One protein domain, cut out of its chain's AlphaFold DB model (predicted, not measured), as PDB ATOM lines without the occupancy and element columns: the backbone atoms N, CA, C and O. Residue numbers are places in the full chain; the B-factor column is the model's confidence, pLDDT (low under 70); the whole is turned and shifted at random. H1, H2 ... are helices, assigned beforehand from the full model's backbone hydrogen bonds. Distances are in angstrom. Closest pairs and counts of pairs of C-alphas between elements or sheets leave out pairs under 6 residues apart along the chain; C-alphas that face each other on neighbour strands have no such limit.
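What this domain is: This is residues 112 to 172 of the 251 residues of the protein "FI21959p1" of Drosophila melanogaster (UniProt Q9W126). One long helix, H3, starts beside a small head made by the helical hairpin of H1 and H2, and its far part, from residue 155 on, sticks out from that head as a straight arm. With the arm, residues 155 to 172, the whole spans 48 A along its longest axis, while the body without it is compact and spans 28 A at its longest. The printed part has 61 residues with three named helices, in the order H1, H2, H3, and no named strand; its class is all helix. The whole is only just loose, close to extended, with a radius of gyration of the C-alphas of 15.3 A and spans of 48 by 24 by 17 A.

Where its parts are: Find C-alpha 146 at (135.064, -12.210, 145.238); from there H3, residues 146 to 171, runs 37.1 A to C-alpha 171 at (171.422, -17.319, 139.616). Go back to C-alpha 112 at (137.203, -1.074, 164.669), where H1, residues 112 to 126, begins its 21.0 A. H2, residues 131 to 140, is 14.4 A long.

How they stand to each other: H3 touches no helix. Look at Phe 125 and Lys 150, the closest C-alphas of H1 and H3 at 6.4 A: these helices are close but not clearly touching, at a steep tilt of 64 degrees. H2 and H3 are also close but not clearly touching; their closest C-alphas, Ser 133 and Met 146, are 5.9 A apart, and their lines are only just about perpendicular at 72 degrees. H1 and H2 touch as a hairpin, opposite ways at 38 degrees, only just a steep tilt; their closest C-alphas, Met 120 and Ala 132, are 5.7 A apart. In H1, H2 and H3, every O i to N i+4 pair is within hydrogen-bond range.

The domain as a whole: The two C-alphas farthest apart, Gly 141 and Met 172, are 49.4 A from each other. Residues 155 to 172, of which 155 to 171 belong to H3, stand free; without them the body spans 28 by 21 by 16 A. The printed part has no cut, and both links are tight. The mean pLDDT of the printed part is 84.2, and residues 170 to 172 are under 70.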
ATOM      1  N   PRO A 112     137.627   0.310 164.469       81.46
ATOM      2  CA  PRO A 112     137.203  -1.074 164.669       81.46
ATOM      3  C   PRO A 112     136.632  -1.705 163.389       81.46
ATOM      4  O   PRO A 112     136.848  -2.898 163.155       81.46
ATOM      5  N   LYS A 113     135.997  -0.906 162.518       80.73
ATOM      6  CA  LYS A 113     135.513  -1.344 161.200       80.73
ATOM      7  C   LYS A 113     136.636  -1.760 160.247       80.73
ATOM      8  O   LYS A 113     136.521  -2.786 159.581       80.73
ATOM      9  N   ASP A 114     137.739  -1.016 160.208       82.02
ATOM     10  CA  ASP A 114     138.890  -1.336 159.355       82.02
ATOM     11  C   ASP A 114     139.602  -2.602 159.833       82.02
ATOM     12  O   ASP A 114     140.080  -3.403 159.025       82.02
ATOM     13  N   LEU A 115     139.671  -2.802 161.152       85.21
ATOM     14  CA  LEU A 115     140.266  -4.000 161.740       85.21
ATOM     15  C   LEU A 115     139.430  -5.246 161.422       85.21
ATOM     16  O   LEU A 115     139.988  -6.288 161.065       85.21
ATOM     17  N   GLU A 116     138.106  -5.133 161.512       88.03
ATOM     18  CA  GLU A 116     137.174  -6.188 161.116       88.03
ATOM     19  C   GLU A 116     137.309  -6.501 159.621       88.03
ATOM     20  O   GLU A 116     137.525  -7.656 159.247       88.03
ATOM     21  N   LEU A 117     137.294  -5.473 158.765       87.92
ATOM     22  CA  LEU A 117     137.460  -5.613 157.317       87.92
ATOM     23  C   LEU A 117     138.783  -6.291 156.954       87.92
ATOM     24  O   LEU A 117     138.812  -7.214 156.136       87.92
ATOM     25  N   LYS A 118     139.875  -5.903 157.610       87.87
ATOM     26  CA  LYS A 118     141.184  -6.538 157.442       87.87
ATOM     27  C   LYS A 118     141.156  -8.020 157.820       87.87
ATOM     28  O   LYS A 118     141.704  -8.835 157.073       87.87
ATOM     29  N   LYS A 119     140.509  -8.383 158.935       88.33
ATOM     30  CA  LYS A 119     140.327  -9.788 159.340       88.33
ATOM     31  C   LYS A 119     139.522 -10.561 158.300       88.33
ATOM     32  O   LYS A 119     139.941 -11.646 157.909       88.33
ATOM     33  N   MET A 120     138.434  -9.988 157.787       87.69
ATOM     34  CA  MET A 120     137.645 -10.621 156.729       87.69
ATOM     35  C   MET A 120     138.466 -10.846 155.453       87.69
ATOM     36  O   MET A 120     138.446 -11.951 154.915       87.69
ATOM     37  N   PHE A 121     139.239  -9.857 154.986       87.82
ATOM     38  CA  PHE A 121     140.121 -10.034 153.825       87.82
ATOM     39  C   PHE A 121     141.199 -11.093 154.070       87.82
ATOM     40  O   PHE A 121     141.506 -11.883 153.177       87.82
ATOM     41  N   GLN A 122     141.758 -11.155 155.276       87.73
ATOM     42  CA  GLN A 122     142.697 -12.212 155.639       87.73
ATOM     43  C   GLN A 122     142.027 -13.594 155.568       87.73
ATOM     44  O   GLN A 122     142.574 -14.503 154.941       87.73
ATOM     45  N   THR A 123     140.828 -13.746 156.133       88.19
ATOM     46  CA  THR A 123     140.034 -14.981 156.042       88.19
ATOM     47  C   THR A 123     139.681 -15.325 154.595       88.19
ATOM     48  O   THR A 123     139.742 -16.494 154.218       88.19
ATOM     49  N   LEU A 124     139.389 -14.328 153.754       86.34
ATOM     50  CA  LEU A 124     139.050 -14.500 152.340       86.34
ATOM     51  C   LEU A 124     140.175 -15.184 151.546       86.34
ATOM     52  O   LEU A 124     139.896 -16.028 150.693       86.34
ATOM     53  N   PHE A 125     141.436 -14.823 151.807       85.45
ATOM     54  CA  PHE A 125     142.584 -15.396 151.097       85.45
ATOM     55  C   PHE A 125     143.138 -16.662 151.761       85.45
ATOM     56  O   PHE A 125     143.639 -17.532 151.042       85.45
ATOM     57  N   SER A 126     143.015 -16.787 153.084       84.95
ATOM     58  CA  SER A 126     143.487 -17.953 153.844       84.95
ATOM     59  C   SER A 126     142.517 -19.134 153.813       84.95
ATOM     60  O   SER A 126     142.952 -20.279 153.853       84.95
ATOM     61  N   SER A 127     141.210 -18.879 153.726       81.61
ATOM     62  CA  SER A 127     140.175 -19.915 153.711       81.61
ATOM     63  C   SER A 127     139.430 -19.944 152.375       81.61
ATOM     64  O   SER A 127     139.281 -18.935 151.675       81.61
ATOM     65  N   ASN A 128     138.906 -21.116 152.015       77.27
ATOM     66  CA  ASN A 128     137.975 -21.227 150.894       77.27
ATOM     67  C   ASN A 128     136.528 -20.903 151.303       77.27
ATOM     68  O   ASN A 128     135.591 -21.268 150.594       77.27
ATOM     69  N   ASP A 129     136.338 -20.238 152.445       78.56
ATOM     70  CA  ASP A 129     135.008 -19.949 152.949       78.56
ATOM     71  C   ASP A 129     134.315 -18.890 152.074       78.56
ATOM     72  O   ASP A 129     134.925 -17.904 151.624       78.56
ATOM     73  N   LYS A 130     133.039 -19.149 151.785       81.49
ATOM     74  CA  LYS A 130     132.140 -18.255 151.049       81.49
ATOM     75  C   LYS A 130     131.525 -17.214 151.985       81.49
ATOM     76  O   LYS A 130     131.204 -16.125 151.518       81.49
ATOM     77  N   THR A 131     131.423 -17.499 153.283       86.28
ATOM     78  CA  THR A 131     130.830 -16.582 154.273       86.28
ATOM     79  C   THR A 131     131.565 -15.240 154.309       86.28
ATOM     80  O   THR A 131     130.946 -14.202 154.090       86.28
ATOM     81  N   ALA A 132     132.899 -15.264 154.415       85.72
ATOM     82  CA  ALA A 132     133.739 -14.065 154.406       85.72
ATOM     83  C   ALA A 132     133.559 -13.229 153.129       85.72
ATOM     84  O   ALA A 132     133.668 -12.008 153.153       85.72
ATOM     85  N   SER A 133     133.272 -13.878 151.997       86.24
ATOM     86  CA  SER A 133     133.067 -13.180 150.729       86.24
ATOM     87  C   SER A 133     131.749 -12.406 150.693       86.24
ATOM     88  O   SER A 133     131.729 -11.265 150.239       86.24
ATOM     89  N   GLU A 134     130.673 -12.989 151.220       87.87
ATOM     90  CA  GLU A 134     129.374 -12.319 151.313       87.87
ATOM     91  C   GLU A 134     129.381 -11.230 152.394       87.87
ATOM     92  O   GLU A 134     128.807 -10.160 152.199       87.87
ATOM     93  N   GLU A 135     130.113 -11.442 153.490       89.17
ATOM     94  CA  GLU A 135     130.266 -10.445 154.551       89.17
ATOM     95  C   GLU A 135     131.013  -9.191 154.069       89.17
ATOM     96  O   GLU A 135     130.561  -8.068 154.308       89.17
ATOM     97  N   ILE A 136     132.102  -9.362 153.307       87.95
ATOM     98  CA  ILE A 136     132.841  -8.244 152.697       87.95
ATOM     99  C   ILE A 136     131.958  -7.482 151.707       87.95
ATOM    100  O   ILE A 136     131.933  -6.249 151.739       87.95
ATOM    101  N   LYS A 137     131.221  -8.193 150.840       89.82
ATOM    102  CA  LYS A 137     130.292  -7.564 149.882       89.82
ATOM    103  C   LYS A 137     129.235  -6.734 150.601       89.82
ATOM    104  O   LYS A 137     129.009  -5.587 150.223       89.82
ATOM    105  N   SER A 138     128.632  -7.304 151.644       89.58
ATOM    106  CA  SER A 138     127.597  -6.648 152.443       89.58
ATOM    107  C   SER A 138     128.127  -5.388 153.132       89.58
ATOM    108  O   SER A 138     127.521  -4.324 153.021       89.58
ATOM    109  N   LYS A 139     129.305  -5.460 153.768       89.39
ATOM    110  CA  LYS A 139     129.883  -4.322 154.504       89.39
ATOM    111  C   LYS A 139     130.399  -3.199 153.611       89.39
ATOM    112  O   LYS A 139     130.318  -2.040 154.006       89.39
ATOM    113  N   LEU A 140     130.936  -3.522 152.437       87.95
ATOM    114  CA  LEU A 140     131.411  -2.509 151.489       87.95
ATOM    115  C   LEU A 140     130.302  -2.000 150.558       87.95
ATOM    116  O   LEU A 140     130.491  -0.978 149.903       87.95
ATOM    117  N   GLY A 141     129.167  -2.699 150.475       88.95
ATOM    118  CA  GLY A 141     128.090  -2.375 149.540       88.95
ATOM    119  C   GLY A 141     128.499  -2.553 148.076       88.95
ATOM    120  O   GLY A 141     128.020  -1.821 147.212       88.95
ATOM    121  N   VAL A 142     129.412  -3.490 147.788       86.20
ATOM    122  CA  VAL A 142     129.979  -3.664 146.443       86.20
ATOM    123  C   VAL A 142     129.628  -5.026 145.858       86.20
ATOM    124  O   VAL A 142     129.775  -6.060 146.504       86.20
ATOM    125  N   SER A 143     129.239  -5.036 144.583       89.24
ATOM    126  CA  SER A 143     128.897  -6.228 143.796       89.24
ATOM    127  C   SER A 143     130.113  -6.959 143.206       89.24
ATOM    128  O   SER A 143     130.005  -7.645 142.190       89.24
ATOM    129  N   TRP A 144     131.294  -6.813 143.811       86.03
ATOM    130  CA  TRP A 144     132.521  -7.422 143.303       86.03
ATOM    131  C   TRP A 144     132.437  -8.950 143.292       86.03
ATOM    132  O   TRP A 144     132.026  -9.579 144.271       86.03
ATOM    133  N   ASP A 145     132.921  -9.559 142.211       87.63
ATOM    134  CA  ASP A 145     133.126 -10.999 142.174       87.63
ATOM    135  C   ASP A 145     134.339 -11.373 143.040       87.63
ATOM    136  O   ASP A 145     135.501 -11.307 142.630       87.63
ATOM    137  N   MET A 146     134.054 -11.768 144.279       85.57
ATOM    138  CA  MET A 146     135.064 -12.210 145.238       85.57
ATOM    139  C   MET A 146     135.844 -13.432 144.747       85.57
ATOM    140  O   MET A 146     137.012 -13.581 145.105       85.57
ATOM    141  N   ASN A 147     135.258 -14.282 143.898       86.75
ATOM    142  CA  ASN A 147     135.980 -15.412 143.314       86.75
ATOM    143  C   ASN A 147     136.991 -14.925 142.270       86.75
ATOM    144  O   ASN A 147     138.139 -15.384 142.273       86.75
ATOM    145  N   ALA A 148     136.625 -13.946 141.438       87.52
ATOM    146  CA  ALA A 148     137.565 -13.283 140.534       87.52
ATOM    147  C   ALA A 148     138.696 -12.581 141.310       87.52
ATOM    148  O   ALA A 148     139.867 -12.694 140.946       87.52
ATOM    149  N   LEU A 149     138.383 -11.932 142.437       87.14
ATOM    150  CA  LEU A 149     139.392 -11.311 143.301       87.14
ATOM    151  C   LEU A 149     140.340 -12.353 143.922       87.14
ATOM    152  O   LEU A 149     141.562 -12.195 143.840       87.14
ATOM    153  N   LYS A 150     139.800 -13.440 144.497       86.34
ATOM    154  CA  LYS A 150     140.590 -14.555 145.055       86.34
ATOM    155  C   LYS A 150     141.516 -15.157 143.999       86.34
ATOM    156  O   LYS A 150     142.706 -15.341 144.258       86.34
ATOM    157  N   THR A 151     140.990 -15.455 142.812       86.51
ATOM    158  CA  THR A 151     141.760 -16.077 141.723       86.51
ATOM    159  C   THR A 151     142.829 -15.137 141.170       86.51
ATOM    160  O   THR A 151     143.983 -15.552 141.053       86.51
ATOM    161  N   SER A 152     142.503 -13.864 140.932       88.46
ATOM    162  CA  SER A 152     143.455 -12.843 140.472       88.46
ATOM    163  C   SER A 152     144.598 -12.624 141.470       88.46
ATOM    164  O   SER A 152     145.775 -12.659 141.094       88.46
ATOM    165  N   ALA A 153     144.288 -12.493 142.763       86.82
ATOM    166  CA  ALA A 153     145.301 -12.331 143.804       86.82
ATOM    167  C   ALA A 153     146.215 -13.563 143.922       86.82
ATOM    168  O   ALA A 153     147.441 -13.421 143.971       86.82
ATOM    169  N   ARG A 154     145.642 -14.776 143.904       86.39
ATOM    170  CA  ARG A 154     146.405 -16.037 143.932       86.39
ATOM    171  C   ARG A 154     147.298 -16.190 142.703       86.39
ATOM    172  O   ARG A 154     148.461 -16.561 142.842       86.39
ATOM    173  N   LEU A 155     146.796 -15.850 141.517       87.48
ATOM    174  CA  LEU A 155     147.574 -15.875 140.278       87.48
ATOM    175  C   LEU A 155     148.734 -14.871 140.330       87.48
ATOM    176  O   LEU A 155     149.866 -15.203 139.967       87.48
ATOM    177  N   GLY A 156     148.480 -13.662 140.836       85.68
ATOM    178  CA  GLY A 156     149.508 -12.648 141.059       85.68
ATOM    179  C   GLY A 156     150.599 -13.116 142.026       85.68
ATOM    180  O   GLY A 156     151.790 -12.958 141.732       85.68
ATOM    181  N   ALA A 157     150.208 -13.741 143.141       87.90
ATOM    182  CA  ALA A 157     151.130 -14.323 144.115       87.90
ATOM    183  C   ALA A 157     151.954 -15.474 143.508       87.90
ATOM    184  O   ALA A 157     153.179 -15.483 143.647       87.90
ATOM    185  N   LYS A 158     151.318 -16.382 142.753       85.75
ATOM    186  CA  LYS A 158     151.991 -17.477 142.032       85.75
ATOM    187  C   LYS A 158     153.023 -16.940 141.043       85.75
ATOM    188  O   LYS A 158     154.176 -17.355 141.081       85.75
ATOM    189  N   LYS A 159     152.652 -15.955 140.218       89.86
ATOM    190  CA  LYS A 159     153.563 -15.311 139.256       89.86
ATOM    191  C   LYS A 159     154.764 -14.664 139.950       89.86
ATOM    192  O   LYS A 159     155.864 -14.650 139.400       89.86
ATOM    193  N   TYR A 160     154.571 -14.102 141.144       85.21
ATOM    194  CA  TYR A 160     155.670 -13.551 141.936       85.21
ATOM    195  C   TYR A 160     156.590 -14.652 142.482       85.21
ATOM    196  O   TYR A 160     157.808 -14.542 142.335       85.21
ATOM    197  N   LEU A 161     156.020 -15.725 143.039       86.79
ATOM    198  CA  LEU A 161     156.766 -16.881 143.545       86.79
ATOM    199  C   LEU A 161     157.564 -17.577 142.432       86.79
ATOM    200  O   LEU A 161     158.738 -17.881 142.610       86.79
ATOM    201  N   GLU A 162     156.966 -17.755 141.257       88.12
ATOM    202  CA  GLU A 162     157.628 -18.340 140.091       88.12
ATOM    203  C   GLU A 162     158.782 -17.456 139.601       88.12
ATOM    204  O   GLU A 162     159.893 -17.935 139.393       88.12
ATOM    205  N   LYS A 163     158.574 -16.134 139.500       88.19
ATOM    206  CA  LYS A 163     159.656 -15.185 139.182       88.19
ATOM    207  C   LYS A 163     160.784 -15.233 140.211       88.19
ATOM    208  O   LYS A 163     161.947 -15.083 139.833       88.19
ATOM    209  N   PHE A 164     160.458 -15.414 141.488       81.66
ATOM    210  CA  PHE A 164     161.440 -15.540 142.562       81.66
ATOM    211  C   PHE A 164     162.247 -16.844 142.439       81.66
ATOM    212  O   PHE A 164     163.479 -16.798 142.431       81.66
ATOM    213  N   ASN A 165     161.580 -17.981 142.228       83.01
ATOM    214  CA  ASN A 165     162.226 -19.283 142.038       83.01
ATOM    215  C   ASN A 165     163.059 -19.335 140.748       83.01
ATOM    216  O   ASN A 165     164.207 -19.774 140.772       83.01
ATOM    217  N   ASN A 166     162.552 -18.789 139.640       83.72
ATOM    218  CA  ASN A 166     163.282 -18.704 138.372       83.72
ATOM    219  C   ASN A 166     164.546 -17.842 138.493       83.72
ATOM    220  O   ASN A 166     165.570 -18.176 137.900       83.72
ATOM    221  N   LYS A 167     164.518 -16.755 139.279       78.36
ATOM    222  CA  LYS A 167     165.727 -15.966 139.582       78.36
ATOM    223  C   LYS A 167     166.734 -16.759 140.414       78.36
ATOM    224  O   LYS A 167     167.928 -16.646 140.155       78.36
ATOM    225  N   ARG A 168     166.269 -17.572 141.366       72.93
ATOM    226  CA  ARG A 168     167.136 -18.435 142.183       72.93
ATOM    227  C   ARG A 168     167.804 -19.528 141.342       72.93
ATOM    228  O   ARG A 168     169.008 -19.718 141.456       72.93
ATOM    229  N   ASN A 169     167.058 -20.157 140.437       71.80
ATOM    230  CA  ASN A 169     167.579 -21.214 139.565       71.80
ATOM    231  C   ASN A 169     168.514 -20.660 138.477       71.80
ATOM    232  O   ASN A 169     169.558 -21.244 138.204       71.80
ATOM    233  N   LYS A 170     168.209 -19.485 137.904       67.08
ATOM    234  CA  LYS A 170     169.097 -18.820 136.930       67.08
ATOM    235  C   LYS A 170     170.351 -18.219 137.576       67.08
ATOM    236  O   LYS A 170     171.391 -18.166 136.930       67.08
ATOM    237  N   GLY A 171     170.277 -17.815 138.846       55.79
ATOM    238  CA  GLY A 171     171.422 -17.319 139.616       55.79
ATOM    239  C   GLY A 171     172.426 -18.399 140.035       55.79
ATOM    240  O   GLY A 171     173.546 -18.055 140.396       55.79
ATOM    241  N   MET A 172     172.057 -19.682 139.951       48.50
ATOM    242  CA  MET A 172     172.947 -20.816 140.243       48.50
ATOM    243  C   MET A 172     173.597 -21.415 138.978       48.50
ATOM    244  O   MET A 172     174.518 -22.213 139.088       48.50
TER     245      MET A 172